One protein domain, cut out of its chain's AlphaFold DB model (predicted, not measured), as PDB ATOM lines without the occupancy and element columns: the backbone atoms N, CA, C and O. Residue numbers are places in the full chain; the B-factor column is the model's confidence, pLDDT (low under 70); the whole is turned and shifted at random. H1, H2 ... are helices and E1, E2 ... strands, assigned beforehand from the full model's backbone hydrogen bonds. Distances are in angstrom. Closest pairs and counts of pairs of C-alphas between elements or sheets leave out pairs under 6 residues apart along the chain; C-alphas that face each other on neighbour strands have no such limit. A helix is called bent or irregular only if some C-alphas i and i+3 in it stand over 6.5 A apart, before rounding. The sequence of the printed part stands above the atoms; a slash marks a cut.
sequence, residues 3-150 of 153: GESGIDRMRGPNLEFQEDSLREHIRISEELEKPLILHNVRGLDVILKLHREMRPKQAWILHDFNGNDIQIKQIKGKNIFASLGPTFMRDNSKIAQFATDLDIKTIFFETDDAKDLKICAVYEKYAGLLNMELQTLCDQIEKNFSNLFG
ATOM      1  N   GLY A   3      55.003 -37.804  13.429       94.50
ATOM      2  CA  GLY A   3      53.828 -37.762  14.310       94.50
ATOM      3  C   GLY A   3      53.855 -38.852  15.392       94.50
ATOM      4  O   GLY A   3      54.855 -39.554  15.528       94.50
ATOM      5  N   GLU A   4      52.791 -39.020  16.178       93.06
ATOM      6  CA  GLU A   4      51.533 -38.253  16.149       93.06
ATOM      7  C   GLU A   4      51.697 -36.817  16.689       93.06
ATOM      8  O   GLU A   4      52.364 -36.581  17.694       93.06
ATOM      9  N   SER A   5      51.111 -35.838  15.995       94.25
ATOM     10  CA  SER A   5      51.060 -34.423  16.396       94.25
ATOM     11  C   SER A   5      49.712 -33.836  15.987       94.25
ATOM     12  O   SER A   5      49.024 -34.437  15.175       94.25
ATOM     13  N   GLY A   6      49.282 -32.688  16.506       96.56
ATOM     14  CA  GLY A   6      47.996 -32.135  16.082       96.56
ATOM     15  C   GLY A   6      47.353 -31.173  17.061       96.56
ATOM     16  O   GLY A   6      48.035 -30.503  17.832       96.56
ATOM     17  N   ILE A   7      46.023 -31.101  16.991       98.38
ATOM     18  CA  ILE A   7      45.208 -30.189  17.796       98.38
ATOM     19  C   ILE A   7      44.202 -30.991  18.617       98.38
ATOM     20  O   ILE A   7      43.330 -31.670  18.069       98.38
ATOM     21  N   ASP A   8      44.269 -30.827  19.933       98.00
ATOM     22  CA  ASP A   8      43.285 -31.304  20.892       98.00
ATOM     23  C   ASP A   8      42.739 -30.127  21.704       98.00
ATOM     24  O   ASP A   8      43.371 -29.619  22.626       98.00
ATOM     25  N   ARG A   9      41.522 -29.675  21.388       97.12
ATOM     26  CA  ARG A   9      40.898 -28.582  22.159       97.12
ATOM     27  C   ARG A   9      40.402 -29.012  23.542       97.12
ATOM     28  O   ARG A   9      39.907 -28.172  24.290       97.12
ATOM     29  N   MET A  10      40.450 -30.302  23.859       96.88
ATOM     30  CA  MET A  10      39.978 -30.866  25.120       96.88
ATOM     31  C   MET A  10      41.128 -31.198  26.078       96.88
ATOM     32  O   MET A  10      40.876 -31.338  27.275       96.88
ATOM     33  N   ARG A  11      42.359 -31.356  25.577       95.38
ATOM     34  CA  ARG A  11      43.527 -31.788  26.357       95.38
ATOM     35  C   ARG A  11      44.803 -31.059  25.943       95.38
ATOM     36  O   ARG A  11      44.917 -30.558  24.836       95.38
ATOM     37  N   GLY A  12      45.795 -31.073  26.831       93.44
ATOM     38  CA  GLY A  12      47.118 -30.520  26.554       93.44
ATOM     39  C   GLY A  12      47.245 -29.018  26.846       93.44
ATOM     40  O   GLY A  12      46.444 -28.466  27.607       93.44
ATOM     41  N   PRO A  13      48.294 -28.368  26.308       95.50
ATOM     42  CA  PRO A  13      48.565 -26.948  26.525       95.50
ATOM     43  C   PRO A  13      47.560 -26.057  25.780       95.50
ATOM     44  O   PRO A  13      46.667 -26.543  25.084       95.50
ATOM     45  N   ASN A  14      47.689 -24.736  25.928       97.56
ATOM     46  CA  ASN A  14      46.824 -23.790  25.223       97.56
ATOM     47  C   ASN A  14      46.943 -23.930  23.688       97.56
ATOM     48  O   ASN A  14      47.920 -24.474  23.170       97.56
ATOM     49  N   LEU A  15      45.933 -23.439  22.964       97.81
ATOM     50  CA  LEU A  15      45.841 -23.618  21.512       97.81
ATOM     51  C   LEU A  15      47.030 -23.008  20.755       97.81
ATOM     52  O   LEU A  15      47.483 -23.600  19.786       97.81
ATOM     53  N   GLU A  16      47.547 -21.866  21.208       98.12
ATOM     54  CA  GLU A  16      48.699 -21.203  20.587       98.12
ATOM     55  C   GLU A  16      49.934 -22.110  20.607       98.12
ATOM     56  O   GLU A  16      50.527 -22.373  19.564       98.12
ATOM     57  N   PHE A  17      50.235 -22.704  21.763       98.25
ATOM     58  CA  PHE A  17      51.329 -23.660  21.888       98.25
ATOM     59  C   PHE A  17      51.113 -24.911  21.024       98.25
ATOM     60  O   PHE A  17      52.059 -25.425  20.427       98.25
ATOM     61  N   GLN A  18      49.879 -25.422  20.949       98.56
ATOM     62  CA  GLN A  18      49.574 -26.563  20.078       98.56
ATOM     63  C   GLN A  18      49.780 -26.216  18.597       98.56
ATOM     64  O   GLN A  18      50.363 -27.016  17.867       98.56
ATOM     65  N   GLU A  19      49.356 -25.025  18.153       98.56
ATOM     66  CA  GLU A  19      49.600 -24.553  16.786       98.56
ATOM     67  C   GLU A  19      51.101 -24.435  16.491       98.56
ATOM     68  O   GLU A  19      51.541 -24.876  15.431       98.56
ATOM     69  N   ASP A  20      51.891 -23.885  17.414       98.25
ATOM     70  CA  ASP A  20      53.339 -23.737  17.234       98.25
ATOM     71  C   ASP A  20      54.053 -25.088  17.178       98.25
ATOM     72  O   ASP A  20      54.830 -25.338  16.256       98.25
ATOM     73  N   SER A  21      53.716 -26.010  18.082       98.12
ATOM     74  CA  SER A  21      54.225 -27.386  18.038       98.12
ATOM     75  C   SER A  21      53.865 -28.088  16.723       98.12
ATOM     76  O   SER A  21      54.698 -28.775  16.122       98.12
ATOM     77  N   LEU A  22      52.637 -27.900  16.230       98.56
ATOM     78  CA  LEU A  22      52.209 -28.466  14.955       98.56
ATOM     79  C   LEU A  22      52.961 -27.833  13.773       98.56
ATOM     80  O   LEU A  22      53.359 -28.554  12.860       98.56
ATOM     81  N   ARG A  23      53.226 -26.517  13.790       98.69
ATOM     82  CA  ARG A  23      54.054 -25.853  12.765       98.69
ATOM     83  C   ARG A  23      55.448 -26.472  12.679       98.69
ATOM     84  O   ARG A  23      55.907 -26.717  11.564       98.69
ATOM     85  N   GLU A  24      56.089 -26.773  13.807       98.38
ATOM     86  CA  GLU A  24      57.398 -27.441  13.797       98.38
ATOM     87  C   GLU A  24      57.321 -28.857  13.213       98.38
ATOM     88  O   GLU A  24      58.124 -29.212  12.353       98.38
ATOM     89  N   HIS A  25      56.315 -29.656  13.583       98.50
ATOM     90  CA  HIS A  25      56.143 -30.994  13.002       98.50
ATOM     91  C   HIS A  25      55.852 -30.963  11.498       98.50
ATOM     92  O   HIS A  25      56.322 -31.838  10.771       98.50
ATOM     93  N   ILE A  26      55.125 -29.947  11.014       98.62
ATOM     94  CA  ILE A  26      54.940 -29.724   9.576       98.62
ATOM     95  C   ILE A  26      56.293 -29.433   8.915       98.62
ATOM     96  O   ILE A  26      56.596 -30.040   7.893       98.62
ATOM     97  N   ARG A  27      57.142 -28.567   9.492       98.56
ATOM     98  CA  ARG A  27      58.485 -28.302   8.938       98.56
ATOM     99  C   ARG A  27      59.340 -29.565   8.880       98.56
ATOM    100  O   ARG A  27      59.908 -29.848   7.835       98.56
ATOM    101  N   ILE A  28      59.358 -30.359   9.951       98.56
ATOM    102  CA  ILE A  28      60.101 -31.629   9.998       98.56
ATOM    103  C   ILE A  28      59.575 -32.614   8.942       98.56
ATOM    104  O   ILE A  28      60.358 -33.294   8.282       98.56
ATOM    105  N   SER A  29      58.253 -32.699   8.768       98.44
ATOM    106  CA  SER A  29      57.627 -33.518   7.723       98.44
ATOM    107  C   SER A  29      58.118 -33.115   6.331       98.44
ATOM    108  O   SER A  29      58.539 -33.987   5.571       98.44
ATOM    109  N   GLU A  30      58.144 -31.813   6.031       98.25
ATOM    110  CA  GLU A  30      58.639 -31.288   4.756       98.25
ATOM    111  C   GLU A  30      60.142 -31.530   4.560       98.25
ATOM    112  O   GLU A  30      60.540 -31.988   3.493       98.25
ATOM    113  N   GLU A  31      60.971 -31.275   5.578       98.25
ATOM    114  CA  GLU A  31      62.427 -31.474   5.524       98.25
ATOM    115  C   GLU A  31      62.820 -32.937   5.310       98.25
ATOM    116  O   GLU A  31      63.778 -33.229   4.597       98.25
ATOM    117  N   LEU A  32      62.087 -33.864   5.929       97.25
ATOM    118  CA  LEU A  32      62.341 -35.300   5.808       97.25
ATOM    119  C   LEU A  32      61.624 -35.945   4.620       97.25
ATOM    120  O   LEU A  32      61.759 -37.156   4.446       97.25
ATOM    121  N   GLU A  33      60.836 -35.174   3.868       96.88
ATOM    122  CA  GLU A  33      59.978 -35.658   2.783       96.88
ATOM    123  C   GLU A  33      59.110 -36.853   3.214       96.88
ATOM    124  O   GLU A  33      58.987 -37.868   2.526       96.88
ATOM    125  N   LYS A  34      58.540 -36.761   4.420       97.06
ATOM    126  CA  LYS A  34      57.727 -37.821   5.026       97.06
ATOM    127  C   LYS A  34      56.319 -37.312   5.295       97.06
ATOM    128  O   LYS A  34      56.186 -36.200   5.798       97.06
ATOM    129  N   PRO A  35      55.275 -38.135   5.098       97.94
ATOM    130  CA  PRO A  35      53.918 -37.747   5.463       97.94
ATOM    131  C   PRO A  35      53.772 -37.539   6.975       97.94
ATOM    132  O   PRO A  35      54.513 -38.135   7.771       97.94
ATOM    133  N   LEU A  36      52.791 -36.718   7.347       98.56
ATOM    134  CA  LEU A  36      52.475 -36.324   8.721       98.56
ATOM    135  C   LEU A  36      51.162 -36.972   9.174       98.56
ATOM    136  O   LEU A  36      50.137 -36.787   8.519       98.56
ATOM    137  N   ILE A  37      51.174 -37.694  10.295       98.50
ATOM    138  CA  ILE A  37      49.946 -38.193  10.934       98.50
ATOM    139  C   ILE A  37      49.477 -37.233  12.026       98.50
ATOM    140  O   ILE A  37      50.272 -36.747  12.834       98.50
ATOM    141  N   LEU A  38      48.179 -36.935  11.995       98.50
ATOM    142  CA  LEU A  38      47.558 -35.848  12.729       98.50
ATOM    143  C   LEU A  38      46.484 -36.328  13.703       98.50
ATOM    144  O   LEU A  38      45.450 -36.843  13.270       98.50
ATOM    145  N   HIS A  39      46.676 -35.999  14.978       97.31
ATOM    146  CA  HIS A  39      45.629 -35.998  15.997       97.31
ATOM    147  C   HIS A  39      44.669 -34.830  15.768       97.31
ATOM    148  O   HIS A  39      45.088 -33.685  15.555       97.31
ATOM    149  N   ASN A  40      43.363 -35.074  15.854       96.81
ATOM    150  CA  ASN A  40      42.366 -34.027  15.642       96.81
ATOM    151  C   ASN A  40      41.140 -34.190  16.545       96.81
ATOM    152  O   ASN A  40      40.137 -34.802  16.174       96.81
ATOM    153  N   VAL A  41      41.153 -33.506  17.690       96.44
ATOM    154  CA  VAL A  41      39.985 -33.387  18.570       96.44
ATOM    155  C   VAL A  41      39.459 -31.959  18.518       96.44
ATOM    156  O   VAL A  41      39.952 -31.044  19.178       96.44
ATOM    157  N   ARG A  42      38.394 -31.778  17.721       95.62
ATOM    158  CA  ARG A  42      37.724 -30.482  17.489       95.62
ATOM    159  C   ARG A  42      38.674 -29.404  16.934       95.62
ATOM    160  O   ARG A  42      38.470 -28.225  17.200       95.62
ATOM    161  N   GLY A  43      39.695 -29.800  16.174       97.31
ATOM    162  CA  GLY A  43      40.755 -28.915  15.678       97.31
ATOM    163  C   GLY A  43      40.843 -28.781  14.156       97.31
ATOM    164  O   GLY A  43      41.750 -28.114  13.666       97.31
ATOM    165  N   LEU A  44      39.932 -29.397  13.392       98.19
ATOM    166  CA  LEU A  44      40.054 -29.477  11.931       98.19
ATOM    167  C   LEU A  44      40.118 -28.096  11.262       98.19
ATOM    168  O   LEU A  44      40.822 -27.923  10.274       98.19
ATOM    169  N   ASP A  45      39.411 -27.102  11.797       98.12
ATOM    170  CA  ASP A  45      39.447 -25.728  11.298       98.12
ATOM    171  C   ASP A  45      40.846 -25.099  11.415       98.12
ATOM    172  O   ASP A  45      41.314 -24.460  10.468       98.12
ATOM    173  N   VAL A  46      41.532 -25.348  12.534       98.38
ATOM    174  CA  VAL A  46      42.911 -24.909  12.794       98.38
ATOM    175  C   VAL A  46      43.891 -25.667  11.903       98.38
ATOM    176  O   VAL A  46      44.714 -25.047  11.233       98.38
ATOM    177  N   ILE A  47      43.752 -26.990  11.803       98.50
ATOM    178  CA  ILE A  47      44.576 -27.827  10.918       98.50
ATOM    179  C   ILE A  47      44.458 -27.340   9.466       98.50
ATOM    180  O   ILE A  47      45.460 -27.094   8.798       98.50
ATOM    181  N   LEU A  48      43.238 -27.112   8.974       98.50
ATOM    182  CA  LEU A  48      43.010 -26.621   7.614       98.50
ATOM    183  C   LEU A  48      43.500 -25.183   7.406       98.50
ATOM    184  O   LEU A  48      43.872 -24.831   6.285       98.50
ATOM    185  N   LYS A  49      43.474 -24.335   8.441       98.56
ATOM    186  CA  LYS A  49      44.101 -23.005   8.409       98.56
ATOM    187  C   LYS A  49      45.608 -23.148   8.195       98.56
ATOM    188  O   LYS A  49      46.110 -22.607   7.211       98.56
ATOM    189  N   LEU A  50      46.286 -23.951   9.014       98.56
ATOM    190  CA  LEU A  50      47.724 -24.207   8.888       98.56
ATOM    191  C   LEU A  50      48.084 -24.821   7.534       98.56
ATOM    192  O   LEU A  50      49.042 -24.387   6.905       98.56
ATOM    193  N   HIS A  51      47.275 -25.750   7.019       98.50
ATOM    194  CA  HIS A  51      47.473 -26.320   5.685       98.50
ATOM    195  C   HIS A  51      47.467 -25.246   4.585       98.50
ATOM    196  O   HIS A  51      48.233 -25.312   3.625       98.50
ATOM    197  N   ARG A  52      46.581 -24.246   4.681       98.25
ATOM    198  CA  ARG A  52      46.516 -23.149   3.697       98.25
ATOM    199  C   ARG A  52      47.676 -22.168   3.840       98.25
ATOM    200  O   ARG A  52      48.154 -21.670   2.824       98.25
ATOM    201  N   GLU A  53      48.083 -21.881   5.072       98.31
ATOM    202  CA  GLU A  53      49.176 -20.955   5.391       98.31
ATOM    203  C   GLU A  53      50.535 -21.529   4.980       98.31
ATOM    204  O   GLU A  53      51.300 -20.868   4.284       98.31
ATOM    205  N   MET A  54      50.797 -22.779   5.363       98.06
ATOM    206  CA  MET A  54      52.081 -23.455   5.175       98.06
ATOM    207  C   MET A  54      52.237 -24.064   3.779       98.06
ATOM    208  O   MET A  54      53.362 -24.244   3.327       98.06
ATOM    209  N   ARG A  55      51.123 -24.373   3.092       97.88
ATOM    210  CA  ARG A  55      51.097 -25.018   1.763       97.88
ATOM    211  C   ARG A  55      52.028 -26.244   1.692       97.88
ATOM    212  O   ARG A  55      52.932 -26.260   0.853       97.88
ATOM    213  N   PRO A  56      51.824 -27.240   2.572       97.50
ATOM    214  CA  PRO A  56      52.683 -28.418   2.640       97.50
ATOM    215  C   PRO A  56      52.672 -29.175   1.309       97.50
ATOM    216  O   PRO A  56      51.651 -29.212   0.611       97.50
ATOM    217  N   LYS A  57      53.803 -29.786   0.957       97.38
ATOM    218  CA  LYS A  57      53.886 -30.739  -0.155       97.38
ATOM    219  C   LYS A  57      53.580 -32.153   0.323       97.38
ATOM    220  O   LYS A  57      52.976 -32.924  -0.425       97.38
ATOM    221  N   GLN A  58      53.994 -32.486   1.544       97.88
ATOM    222  CA  GLN A  58      53.815 -33.814   2.115       97.88
ATOM    223  C   GLN A  58      52.354 -34.064   2.467       97.88
ATOM    224  O   GLN A  58      51.633 -33.158   2.890       97.88
ATOM    225  N   ALA A  59      51.907 -35.306   2.281       98.00
ATOM    226  CA  ALA A  59      50.528 -35.654   2.585       98.00
ATOM    227  C   ALA A  59      50.292 -35.706   4.093       98.00
ATOM    228  O   ALA A  59      51.175 -36.078   4.873       98.00
ATOM    229  N   TRP A  60      49.072 -35.366   4.492       98.56
ATOM    230  CA  TRP A  60      48.639 -35.436   5.883       98.56
ATOM    231  C   TRP A  60      47.639 -36.569   6.058       98.56
ATOM    232  O   TRP A  60      46.781 -36.761   5.205       98.56
ATOM    233  N   ILE A  61      47.714 -37.300   7.165       98.69
ATOM    234  CA  ILE A  61      46.774 -38.369   7.514       98.69
ATOM    235  C   ILE A  61      46.062 -37.958   8.798       98.69
ATOM    236  O   ILE A  61      46.706 -37.797   9.827       98.69
ATOM    237  N   LEU A  62      44.744 -37.778   8.754       98.56
ATOM    238  CA  LEU A  62      43.935 -37.549   9.951       98.56
ATOM    239  C   LEU A  62      43.662 -38.896  10.627       98.56
ATOM    240  O   LEU A  62      42.930 -39.715  10.067       98.56
ATOM    241  N   HIS A  63      44.258 -39.101  11.799       97.81
ATOM    242  CA  HIS A  63      44.042 -40.275  12.639       97.81
ATOM    243  C   HIS A  63      42.617 -40.277  13.227       97.81
ATOM    244  O   HIS A  63      42.049 -39.216  13.509       97.81
ATOM    245  N   ASP A  64      42.030 -41.470  13.326       97.75
ATOM    246  CA  ASP A  64      40.679 -41.830  13.768       97.75
ATOM    247  C   ASP A  64      39.611 -40.811  13.340       97.75
ATOM    248  O   ASP A  64      38.831 -40.267  14.134       97.75
ATOM    249  N   PHE A  65      39.608 -40.489  12.041       98.25
ATOM    250  CA  PHE A  65      38.871 -39.352  11.505       98.25
ATOM    251  C   PHE A  65      37.359 -39.486  11.729       98.25
ATOM    252  O   PHE A  65      36.705 -40.375  11.196       98.25
ATOM    253  N   ASN A  66      36.770 -38.526  12.448       97.44
ATOM    254  CA  ASN A  66      35.335 -38.484  12.759       97.44
ATOM    255  C   ASN A  66      34.612 -37.289  12.106       97.44
ATOM    256  O   ASN A  66      33.952 -36.489  12.784       97.44
ATOM    257  N   GLY A  67      34.792 -37.108  10.797       96.50
ATOM    258  CA  GLY A  67      34.160 -36.025  10.039       96.50
ATOM    259  C   GLY A  67      32.744 -36.337   9.552       96.50
ATOM    260  O   GLY A  67      32.367 -37.493   9.394       96.50
ATOM    261  N   ASN A  68      31.965 -35.284   9.293       97.12
ATOM    262  CA  ASN A  68      30.732 -35.355   8.498       97.12
ATOM    263  C   ASN A  68      30.980 -34.976   7.025       97.12
ATOM    264  O   ASN A  68      32.102 -34.634   6.648       97.12
ATOM    265  N   ASP A  69      29.924 -34.967   6.211       96.88
ATOM    266  CA  ASP A  69      29.963 -34.611   4.786       96.88
ATOM    267  C   ASP A  69      30.658 -33.262   4.499       96.88
ATOM    268  O   ASP A  69      31.456 -33.149   3.565       96.88
ATOM    269  N   ILE A  70      30.405 -32.231   5.316       97.81
ATOM    270  CA  ILE A  70      31.034 -30.910   5.177       97.81
ATOM    271  C   ILE A  70      32.545 -31.026   5.388       97.81
ATOM    272  O   ILE A  70      33.325 -30.502   4.594       97.81
ATOM    273  N   GLN A  71      32.967 -31.727   6.439       98.06
ATOM    274  CA  GLN A  71      34.381 -31.905   6.768       98.06
ATOM    275  C   GLN A  71      35.105 -32.767   5.723       98.06
ATOM    276  O   GLN A  71      36.233 -32.452   5.351       98.06
ATOM    277  N   ILE A  72      34.441 -33.791   5.181       98.19
ATOM    278  CA  ILE A  72      34.958 -34.605   4.071       98.19
ATOM    279  C   ILE A  72      35.198 -33.732   2.832       98.19
ATOM    280  O   ILE A  72      36.285 -33.749   2.250       98.19
ATOM    281  N   LYS A  73      34.229 -32.885   2.462       97.81
ATOM    282  CA  LYS A  73      34.381 -31.932   1.345       97.81
ATOM    283  C   LYS A  73      35.537 -30.956   1.566       97.81
ATOM    284  O   LYS A  73      36.193 -30.566   0.605       97.81
ATOM    285  N   GLN A  74      35.804 -30.564   2.813       97.81
ATOM    286  CA  GLN A  74      36.899 -29.652   3.143       97.81
ATOM    287  C   GLN A  74      38.289 -30.271   2.968       97.81
ATOM    288  O   GLN A  74      39.213 -29.535   2.622       97.81
ATOM    289  N   ILE A  75      38.455 -31.579   3.191       97.75
ATOM    290  CA  ILE A  75      39.752 -32.265   3.027       97.75
ATOM    291  C   ILE A  75      39.969 -32.794   1.601       97.75
ATOM    292  O   ILE A  75      41.109 -32.991   1.176       97.75
ATOM    293  N   LYS A  76      38.890 -32.974   0.830       96.12
ATOM    294  CA  LYS A  76      38.936 -33.514  -0.532       96.12
ATOM    295  C   LYS A  76      39.860 -32.701  -1.446       96.12
ATOM    296  O   LYS A  76      39.759 -31.477  -1.541       96.12
ATOM    297  N   GLY A  77      40.748 -33.406  -2.149       94.56
ATOM    298  CA  GLY A  77      41.677 -32.810  -3.115       94.56
ATOM    299  C   GLY A  77      42.807 -31.982  -2.497       94.56
ATOM    300  O   GLY A  77      43.436 -31.206  -3.211       94.56
ATOM    301  N   LYS A  78      43.066 -32.110  -1.186       96.88
ATOM    302  CA  LYS A  78      44.125 -31.362  -0.484       96.88
ATOM    303  C   LYS A  78      45.369 -32.181  -0.146       96.88
ATOM    304  O   LYS A  78      46.174 -31.711   0.635       96.88
ATOM    305  N   ASN A  79      45.529 -33.380  -0.709       96.62
ATOM    306  CA  ASN A  79      46.556 -34.329  -0.260       96.62
ATOM    307  C   ASN A  79      46.422 -34.664   1.245       96.62
ATOM    308  O   ASN A  79      47.405 -34.849   1.958       96.62
ATOM    309  N   ILE A  80      45.174 -34.703   1.727       98.38
ATOM    310  CA  ILE A  80      44.811 -35.080   3.093       98.38
ATOM    311  C   ILE A  80      44.046 -36.399   3.019       98.38
ATOM    312  O   ILE A  80      43.055 -36.508   2.296       98.38
ATOM    313  N   PHE A  81      44.516 -37.372   3.783       98.50
ATOM    314  CA  PHE A  81      43.987 -38.717   3.907       98.50
ATOM    315  C   PHE A  81      43.220 -38.844   5.225       98.50
ATOM    316  O   PHE A  81      43.510 -38.141   6.198       98.50
ATOM    317  N   ALA A  82      42.254 -39.757   5.267       98.56
ATOM    318  CA  ALA A  82      41.545 -40.126   6.489       98.56
ATOM    319  C   ALA A  82      41.900 -41.563   6.882       98.56
ATOM    320  O   ALA A  82      41.766 -42.472   6.065       98.56
ATOM    321  N   SER A  83      42.329 -41.772   8.122       98.44
ATOM    322  CA  SER A  83      42.431 -43.108   8.704       98.44
ATOM    323  C   SER A  83      41.139 -43.415   9.462       98.44
ATOM    324  O   SER A  83      40.645 -42.571  10.216       98.44
ATOM    325  N   LEU A  84      40.538 -44.575   9.201       98.62
ATOM    326  CA  LEU A  84      39.301 -45.023   9.842       98.62
ATOM    327  C   LEU A  84      39.612 -46.136  10.842       98.62
ATOM    328  O   LEU A  84      40.186 -47.158  10.468       98.62
ATOM    329  N   GLY A  85      39.191 -45.966  12.094       98.00
ATOM    330  CA  GLY A  85      39.477 -46.927  13.155       98.00
ATOM    331  C   GLY A  85      38.350 -47.055  14.185       98.00
ATOM    332  O   GLY A  85      37.179 -47.195  13.798       98.00
ATOM    333  N   PRO A  86      38.654 -47.041  15.498       97.88
ATOM    334  CA  PRO A  86      37.667 -47.253  16.557       97.88
ATOM    335  C   PRO A  86      36.437 -46.345  16.468       97.88
ATOM    336  O   PRO A  86      35.318 -46.789  16.741       97.88
ATOM    337  N   THR A  87      36.595 -45.081  16.066       97.19
ATOM    338  CA  THR A  87      35.450 -44.180  15.941       97.19
ATOM    339  C   THR A  87      34.521 -44.582  14.808       97.19
ATOM    340  O   THR A  87      33.309 -44.599  15.021       97.19
ATOM    341  N   PHE A  88      35.055 -44.989  13.660       98.25
ATOM    342  CA  PHE A  88      34.259 -45.501  12.543       98.25
ATOM    343  C   PHE A  88      33.484 -46.779  12.900       98.25
ATOM    344  O   PHE A  88      32.351 -46.983  12.450       98.25
ATOM    345  N   MET A  89      34.034 -47.613  13.783       97.81
ATOM    346  CA  MET A  89      33.343 -48.815  14.253       97.81
ATOM    347  C   MET A  89      32.099 -48.513  15.098       97.81
ATOM    348  O   MET A  89      31.203 -49.352  15.155       97.81
ATOM    349  N   ARG A  90      31.976 -47.310  15.672       96.75
ATOM    350  CA  ARG A  90      30.776 -46.875  16.402       96.75
ATOM    351  C   ARG A  90      29.711 -46.358  15.438       96.75
ATOM    352  O   ARG A  90      29.895 -45.312  14.817       96.75
ATOM    353  N   ASP A  91      28.568 -47.037  15.367       92.69
ATOM    354  CA  ASP A  91      27.491 -46.728  14.406       92.69
ATOM    355  C   ASP A  91      26.855 -45.342  14.591       92.69
ATOM    356  O   ASP A  91      26.312 -44.767  13.651       92.69
ATOM    357  N   ASN A  92      26.951 -44.764  15.790       94.44
ATOM    358  CA  ASN A  92      26.466 -43.414  16.080       94.44
ATOM    359  C   ASN A  92      27.507 -42.308  15.818       94.44
ATOM    360  O   ASN A  92      27.226 -41.136  16.080       94.44
ATOM    361  N   SER A  93      28.710 -42.653  15.351       96.81
ATOM    362  CA  SER A  93      29.711 -41.661  14.961       96.81
ATOM    363  C   SER A  93      29.291 -40.932  13.683       96.81
ATOM    364  O   SER A  93      28.459 -41.412  12.911       96.81
ATOM    365  N   LYS A  94      29.872 -39.751  13.441       96.38
ATOM    366  CA  LYS A  94      29.604 -39.010  12.202       96.38
ATOM    367  C   LYS A  94      30.147 -39.787  11.015       96.38
ATOM    368  O   LYS A  94      29.443 -39.982  10.033       96.38
ATOM    369  N   ILE A  95      31.385 -40.258  11.135       97.62
ATOM    370  CA  ILE A  95      32.053 -40.908  10.017       97.62
ATOM    371  C   ILE A  95      31.388 -42.230   9.630       97.62
ATOM    372  O   ILE A  95      31.328 -42.521   8.446       97.62
ATOM    373  N   ALA A  96      30.787 -42.979  10.563       97.06
ATOM    374  CA  ALA A  96      30.016 -44.178  10.217       97.06
ATOM    375  C   ALA A  96      28.868 -43.895   9.227       97.06
ATOM    376  O   ALA A  96      28.525 -44.769   8.437       97.06
ATOM    377  N   GLN A  97      28.309 -42.679   9.230       96.69
ATOM    378  CA  GLN A  97      27.227 -42.273   8.324       96.69
ATOM    379  C   GLN A  97      27.729 -41.788   6.959       96.69
ATOM    380  O   GLN A  97      27.003 -41.893   5.977       96.69
ATOM    381  N   PHE A  98      28.948 -41.246   6.897       97.44
ATOM    382  CA  PHE A  98      29.491 -40.576   5.707       97.44
ATOM    383  C   PHE A  98      30.758 -41.241   5.153       97.44
ATOM    384  O   PHE A  98      31.411 -40.688   4.275       97.44
ATOM    385  N   ALA A  99      31.135 -42.421   5.651       97.12
ATOM    386  CA  ALA A  99      32.378 -43.093   5.270       97.12
ATOM    387  C   ALA A  99      32.477 -43.323   3.755       97.12
ATOM    388  O   ALA A  99      33.551 -43.162   3.187       97.12
ATOM    389  N   THR A 100      31.358 -43.617   3.087       96.81
ATOM    390  CA  THR A 100      31.309 -43.844   1.635       96.81
ATOM    391  C   THR A 100      31.483 -42.573   0.797       96.81
ATOM    392  O   THR A 100      31.658 -42.673  -0.413       96.81
ATOM    393  N   ASP A 101      31.449 -41.385   1.413       97.00
ATOM    394  CA  ASP A 101      31.713 -40.111   0.730       97.00
ATOM    395  C   ASP A 101      33.219 -39.824   0.586       97.00
ATOM    396  O   ASP A 101      33.617 -38.932  -0.177       97.00
ATOM    397  N   LEU A 102      34.066 -40.551   1.325       97.19
ATOM    398  CA  LEU A 102      35.516 -40.474   1.186       97.19
ATOM    399  C   LEU A 102      35.964 -41.094  -0.143       97.19
ATOM    400  O   LEU A 102      35.424 -42.093  -0.613       97.19
ATOM    401  N   ASP A 103      37.000 -40.511  -0.748       96.44
ATOM    402  CA  ASP A 103      37.660 -41.144  -1.887       96.44
ATOM    403  C   ASP A 103      38.481 -42.335  -1.381       96.44
ATOM    404  O   ASP A 103      39.401 -42.164  -0.581       96.44
ATOM    405  N   ILE A 104      38.171 -43.537  -1.872       97.19
ATOM    406  CA  ILE A 104      38.870 -44.781  -1.521       97.19
ATOM    407  C   ILE A 104      40.382 -44.713  -1.794       97.19
ATOM    408  O   ILE A 104      41.146 -45.488  -1.224       97.19
ATOM    409  N   LYS A 105      40.842 -43.782  -2.638       97.50
ATOM    410  CA  LYS A 105      42.268 -43.553  -2.920       97.50
ATOM    411  C   LYS A 105      42.989 -42.729  -1.853       97.50
ATOM    412  O   LYS A 105      44.209 -42.602  -1.901       97.50
ATOM    413  N   THR A 106      42.246 -42.134  -0.922       97.38
ATOM    414  CA  THR A 106      42.777 -41.258   0.129       97.38
ATOM    415  C   THR A 106      42.329 -41.687   1.524       97.38
ATOM    416  O   THR A 106      42.098 -40.846   2.395       97.38
ATOM    417  N   ILE A 107      42.179 -42.993   1.740       98.25
ATOM    418  CA  ILE A 107      41.855 -43.560   3.051       98.25
ATOM    419  C   ILE A 107      42.866 -44.618   3.480       98.25
ATOM    420  O   ILE A 107      43.518 -45.247   2.641       98.25
ATOM    421  N   PHE A 108      42.922 -44.822   4.792       98.62
ATOM    422  CA  PHE A 108      43.580 -45.930   5.471       98.62
ATOM    423  C   PHE A 108      42.674 -46.483   6.575       98.62
ATOM    424  O   PHE A 108      41.618 -45.920   6.873       98.62
ATOM    425  N   PHE A 109      43.105 -47.583   7.182       98.50
ATOM    426  CA  PHE A 109      42.423 -48.220   8.299       98.50
ATOM    427  C   PHE A 109      43.403 -48.486   9.429       98.50
ATOM    428  O   PHE A 109      44.564 -48.818   9.184       98.50
ATOM    429  N   GLU A 110      42.919 -48.398  10.657       98.19
ATOM    430  CA  GLU A 110      43.736 -48.581  11.849       98.19
ATOM    431  C   GLU A 110      42.925 -49.160  13.007       98.19
ATOM    432  O   GLU A 110      41.694 -49.201  12.991       98.19
ATOM    433  N   THR A 111      43.634 -49.599  14.038       97.81
ATOM    434  CA  THR A 111      43.043 -49.995  15.321       97.81
ATOM    435  C   THR A 111      43.295 -48.970  16.413       97.81
ATOM    436  O   THR A 111      42.752 -49.132  17.505       97.81
ATOM    437  N   ASP A 112      44.121 -47.955  16.132       92.69
ATOM    438  CA  ASP A 112      44.818 -47.191  17.166       92.69
ATOM    439  C   ASP A 112      45.501 -48.194  18.125       92.69
ATOM    440  O   ASP A 112      46.153 -49.123  17.643       92.69
ATOM    441  N   ASP A 113      45.233 -48.146  19.430       90.69
ATOM    442  CA  ASP A 113      45.649 -49.168  20.407       90.69
ATOM    443  C   ASP A 113      44.466 -49.973  20.993       90.69
ATOM    444  O   ASP A 113      44.525 -50.528  22.101       90.69
ATOM    445  N   ALA A 114      43.338 -50.045  20.277       93.12
ATOM    446  CA  ALA A 114      42.148 -50.741  20.754       93.12
ATOM    447  C   ALA A 114      42.368 -52.265  20.840       93.12
ATOM    448  O   ALA A 114      42.353 -52.977  19.838       93.12
ATOM    449  N   LYS A 115      42.498 -52.784  22.070       89.81
ATOM    450  CA  LYS A 115      42.787 -54.207  22.352       89.81
ATOM    451  C   LYS A 115      41.777 -55.194  21.763       89.81
ATOM    452  O   LYS A 115      42.160 -56.292  21.371       89.81
ATOM    453  N   ASP A 116      40.507 -54.803  21.712       93.81
ATOM    454  CA  ASP A 116      39.403 -55.678  21.305       93.81
ATOM    455  C   ASP A 116      38.957 -55.449  19.849       93.81
ATOM    456  O   ASP A 116      37.987 -56.056  19.393       93.81
ATOM    457  N   LEU A 117      39.656 -54.589  19.099       96.00
ATOM    458  CA  LEU A 117      39.364 -54.323  17.693       96.00
ATOM    459  C   LEU A 117      40.392 -55.011  16.796       96.00
ATOM    460  O   LEU A 117      41.576 -54.688  16.804       96.00
ATOM    461  N   LYS A 118      39.924 -55.935  15.959       97.44
ATOM    462  CA  LYS A 118      40.752 -56.519  14.903       97.44
ATOM    463  C   LYS A 118      40.730 -55.625  13.672       97.44
ATOM    464  O   LYS A 118      39.655 -55.235  13.223       97.44
ATOM    465  N   ILE A 119      41.896 -55.404  13.067       97.75
ATOM    466  CA  ILE A 119      42.009 -54.611  11.837       97.75
ATOM    467  C   ILE A 119      41.118 -55.154  10.706       97.75
ATOM    468  O   ILE A 119      40.467 -54.375  10.018       97.75
ATOM    469  N   CYS A 120      40.990 -56.481  10.575       97.62
ATOM    470  CA  CYS A 120      40.133 -57.105   9.561       97.62
ATOM    471  C   CYS A 120      38.665 -56.668   9.674       97.62
ATOM    472  O   CYS A 120      38.031 -56.436   8.654       97.62
ATOM    473  N   ALA A 121      38.153 -56.455  10.892       98.25
ATOM    474  CA  ALA A 121      36.773 -56.024  11.102       98.25
ATOM    475  C   ALA A 121      36.520 -54.603  10.570       98.25
ATOM    476  O   ALA A 121      35.420 -54.297  10.113       98.25
ATOM    477  N   VAL A 122      37.539 -53.736  10.601       98.50
ATOM    478  CA  VAL A 122      37.451 -52.374  10.052       98.50
ATOM    479  C   VAL A 122      37.353 -52.424   8.526       98.50
ATOM    480  O   VAL A 122      36.470 -51.789   7.944       98.50
ATOM    481  N   TYR A 123      38.203 -53.236   7.888       98.62
ATOM    482  CA  TYR A 123      38.162 -53.460   6.441       98.62
ATOM    483  C   TYR A 123      36.837 -54.094   6.006       98.62
ATOM    484  O   TYR A 123      36.201 -53.600   5.080       98.62
ATOM    485  N   GLU A 124      36.385 -55.149   6.690       98.56
ATOM    486  CA  GLU A 124      35.122 -55.840   6.396       98.56
ATOM    487  C   GLU A 124      33.921 -54.895   6.496       98.56
ATOM    488  O   GLU A 124      33.080 -54.874   5.595       98.56
ATOM    489  N   LYS A 125      33.859 -54.063   7.548       98.38
ATOM    490  CA  LYS A 125      32.801 -53.056   7.697       98.38
ATOM    491  C   LYS A 125      32.789 -52.101   6.504       98.38
ATOM    492  O   LYS A 125      31.734 -51.874   5.917       98.38
ATOM    493  N   TYR A 126      33.945 -51.552   6.130       98.38
ATOM    494  CA  TYR A 126      34.028 -50.587   5.033       98.38
ATOM    495  C   TYR A 126      33.738 -51.217   3.661       98.38
ATOM    496  O   TYR A 126      32.978 -50.651   2.874       98.38
ATOM    497  N   ALA A 127      34.274 -52.412   3.389       98.38
ATOM    498  CA  ALA A 127      33.991 -53.177   2.174       98.38
ATOM    499  C   ALA A 127      32.486 -53.459   2.031       98.38
ATOM    500  O   ALA A 127      31.912 -53.248   0.960       98.38
ATOM    501  N   GLY A 128      31.830 -53.838   3.134       98.19
ATOM    502  CA  GLY A 128      30.384 -54.041   3.193       98.19
ATOM    503  C   GLY A 128      29.583 -52.784   2.848       98.19
ATOM    504  O   GLY A 128      28.640 -52.866   2.063       98.19
ATOM    505  N   LEU A 129      29.983 -51.608   3.350       97.12
ATOM    506  CA  LEU A 129      29.326 -50.337   3.006       97.12
ATOM    507  C   LEU A 129      29.422 -50.005   1.509       97.12
ATOM    508  O   LEU A 129      28.501 -49.411   0.950       97.12
ATOM    509  N   LEU A 130      30.519 -50.392   0.856       96.31
ATOM    510  CA  LEU A 130      30.726 -50.178  -0.576       96.31
ATOM    511  C   LEU A 130      30.146 -51.287  -1.465       96.31
ATOM    512  O   LEU A 130      30.185 -51.146  -2.686       96.31
ATOM    513  N   ASN A 131      29.625 -52.377  -0.889       97.06
ATOM    514  CA  ASN A 131      29.342 -53.626  -1.611       97.06
ATOM    515  C   ASN A 131      30.542 -54.082  -2.465       97.06
ATOM    516  O   ASN A 131      30.390 -54.510  -3.611       97.06
ATOM    517  N   MET A 132      31.746 -53.941  -1.908       97.12
ATOM    518  CA  MET A 132      33.014 -54.275  -2.544       97.12
ATOM    519  C   MET A 132      33.570 -55.569  -1.952       97.12
ATOM    520  O   MET A 132      33.378 -55.865  -0.774       97.12
ATOM    521  N   GLU A 133      34.271 -56.344  -2.772       98.31
ATOM    522  CA  GLU A 133      34.984 -57.530  -2.310       98.31
ATOM    523  C   GLU A 133      36.206 -57.122  -1.456       98.31
ATOM    524  O   GLU A 133      36.853 -56.102  -1.707       98.31
ATOM    525  N   LEU A 134      36.483 -57.885  -0.394       98.19
ATOM    526  CA  LEU A 134      37.472 -57.514   0.620       98.19
ATOM    527  C   LEU A 134      38.893 -57.428   0.045       98.19
ATOM    528  O   LEU A 134      39.601 -56.469   0.341       98.19
ATOM    529  N   GLN A 135      39.299 -58.386  -0.790       98.12
ATOM    530  CA  GLN A 135      40.604 -58.379  -1.449       98.12
ATOM    531  C   GLN A 135      40.770 -57.143  -2.340       98.12
ATOM    532  O   GLN A 135      41.807 -56.493  -2.293       98.12
ATOM    533  N   THR A 136      39.724 -56.739  -3.062       98.31
ATOM    534  CA  THR A 136      39.725 -55.513  -3.877       98.31
ATOM    535  C   THR A 136      39.981 -54.263  -3.029       98.31
ATOM    536  O   THR A 136      40.726 -53.370  -3.444       98.31
ATOM    537  N   LEU A 137      39.392 -54.188  -1.829       98.50
ATOM    538  CA  LEU A 137      39.680 -53.111  -0.883       98.50
ATOM    539  C   LEU A 137      41.137 -53.182  -0.406       98.50
ATOM    540  O   LEU A 137      41.821 -52.163  -0.433       98.50
ATOM    541  N   CYS A 138      41.622 -54.362  -0.009       98.25
ATOM    542  CA  CYS A 138      43.010 -54.562   0.417       98.25
ATOM    543  C   CYS A 138      44.011 -54.083  -0.644       98.25
ATOM    544  O   CYS A 138      44.876 -53.266  -0.329       98.25
ATOM    545  N   ASP A 139      43.833 -54.495  -1.901       98.25
ATOM    546  CA  ASP A 139      44.690 -54.105  -3.025       98.25
ATOM    547  C   ASP A 139      44.687 -52.577  -3.230       98.25
ATOM    548  O   ASP A 139      45.716 -51.951  -3.504       98.25
ATOM    549  N   GLN A 140      43.522 -51.936  -3.071       98.38
ATOM    550  CA  GLN A 140      43.411 -50.483  -3.174       98.38
ATOM    551  C   GLN A 140      44.124 -49.765  -2.016       98.38
ATOM    552  O   GLN A 140      44.772 -48.744  -2.256       98.38
ATOM    553  N   ILE A 141      44.053 -50.275  -0.783       98.12
ATOM    554  CA  ILE A 141      44.767 -49.681   0.359       98.12
ATOM    555  C   ILE A 141      46.279 -49.895   0.250       98.12
ATOM    556  O   ILE A 141      47.040 -48.966   0.516       98.12
ATOM    557  N   GLU A 142      46.728 -51.058  -0.217       97.62
ATOM    558  CA  GLU A 142      48.143 -51.313  -0.512       97.62
ATOM    559  C   GLU A 142      48.670 -50.347  -1.581       97.62
ATOM    560  O   GLU A 142      49.764 -49.783  -1.456       97.62
ATOM    561  N   LYS A 143      47.857 -50.062  -2.604       97.75
ATOM    562  CA  LYS A 143      48.174 -49.045  -3.607       97.75
ATOM    563  C   LYS A 143      48.245 -47.643  -3.005       97.75
ATOM    564  O   LYS A 143      49.154 -46.890  -3.351       97.75
ATOM    565  N   ASN A 144      47.325 -47.276  -2.108       97.62
ATOM    566  CA  ASN A 144      47.383 -45.992  -1.398       97.62
ATOM    567  C   ASN A 144      48.676 -45.878  -0.584       97.62
ATOM    568  O   ASN A 144      49.349 -44.851  -0.645       97.62
ATOM    569  N   PHE A 145      49.038 -46.946   0.130       96.56
ATOM    570  CA  PHE A 145      50.252 -47.015   0.934       96.56
ATOM    571  C   PHE A 145      51.500 -46.862   0.060       96.56
ATOM    572  O   PHE A 145      52.316 -45.978   0.304       96.56
ATOM    573  N   SER A 146      51.601 -47.639  -1.019       95.69
ATOM    574  CA  SER A 146      52.726 -47.584  -1.959       95.69
ATOM    575  C   SER A 146      52.871 -46.209  -2.615       95.69
ATOM    576  O   SER A 146      53.984 -45.714  -2.779       95.69
ATOM    577  N   ASN A 147      51.756 -45.562  -2.967       93.94
ATOM    578  CA  ASN A 147      51.774 -44.209  -3.525       93.94
ATOM    579  C   ASN A 147      52.241 -43.165  -2.504       93.94
ATOM    580  O   ASN A 147      52.847 -42.170  -2.893       93.94
ATOM    581  N   LEU A 148      51.928 -43.365  -1.222       94.38
ATOM    582  CA  LEU A 148      52.213 -42.395  -0.173       94.38
ATOM    583  C   LEU A 148      53.620 -42.543   0.422       94.38
ATOM    584  O   LEU A 148      54.262 -41.541   0.731       94.38
ATOM    585  N   PHE A 149      54.092 -43.775   0.598       91.25
ATOM    586  CA  PHE A 149      55.379 -44.074   1.234       91.25
ATOM    587  C   PHE A 149      56.468 -44.522   0.250       91.25
ATOM    588  O   PHE A 149      57.635 -44.597   0.629       91.25
ATOM    589  N   GLY A 150      56.108 -44.777  -1.010       84.38
ATOM    590  CA  GLY A 150      56.996 -45.348  -2.020       84.38
ATOM    591  C   GLY A 150      57.057 -46.878  -1.959       84.38
ATOM    592  O   GLY A 150      56.729 -47.500  -0.954       84.38
TER     593      GLY A 150
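This is residues 3 to 150 of the 153 residues of the protein "Hydrolase, TatD family" of Bacteriovorax sp. Seq25_V (UniProt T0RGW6). Look for a strongly twisted wall of five parallel strands, E1 to E5 side by side in chain order, with the chain winding across it in right-handed turns. H1 covers the E1 edge, H2 lies over E2, H3 and H5 only graze the wall farther along, and H6 and H7 make a corner at the E5 edge. You will find 148 printed residues with five named strands and seven named helices, in the order E1 H1 E2 H2 E3 H3 E4 H4 H5 E5 H6 H7, of mixed class. The whole is compact, with a radius of gyration of the C-alphas of 15.2 A and spans of 43 by 33 by 30 A.

Start at E1, residues 3 to 8; its parallel neighbour is E2, residues 36 to 41, where N 39 and O 5 are 2.8 A apart. Next come E3, residues 60 to 62, with N 61 and O 36 at 2.8 A; E4, residues 80 to 84, with N 81 and O 60 at 2.7 A; and E5, residues 107 to 109, with N 108 and O 82 at 2.9 A. H1, residues 15 to 31, runs along the strands over E1 and E2, at a height over the sheet of 9.0 A; the closest C-alphas of H1 and E1 are those of Leu 22 and Gly 6, 5.7 A apart. H2, residues 44 to 54, runs along the strands over E2, at a height of 9.4 A. H3, residues 69 to 75, grazes the sheet and only just touches H5, residues 94 to 101, with 3 pairs of C-alphas within 8 A, the closest Asp 69 and Phe 98 at 6.1 A. H4, residues 86 to 89, touches H5, the closest C-alphas being Phe 88 and Ala 96, 5.0 A apart. H6, residues 119 to 130, touches H7, residues 134 to 149, the closest C-alphas being Ala 127 and Leu 134 at 5.8 A; their lines are only just about perpendicular, at 71 degrees. H7 grazes the sheet with residues 140 to 148. Every O i to N i+4 pair is within hydrogen-bond range in H1, H2, H3, H6 and H7, but 2 of 4 in irregular H5, where C-alphas 97 and 100 are 8.0 A apart; H4 is too short for such a pair.

Find C-alpha 3 at (53.828, -37.762, 14.310), where E1 begins. H1 runs 24.3 A from C-alpha 15 at (45.841, -23.618, 21.512). H7 runs 22.4 A to C-alpha 149 at (55.379, -44.074, 1.234).

The C-alphas farthest apart, those of Asn 14 and Glu 133, are 45.1 A apart. The printed part has no cut, no link is long, and no printed residue is under 70 in pLDDT.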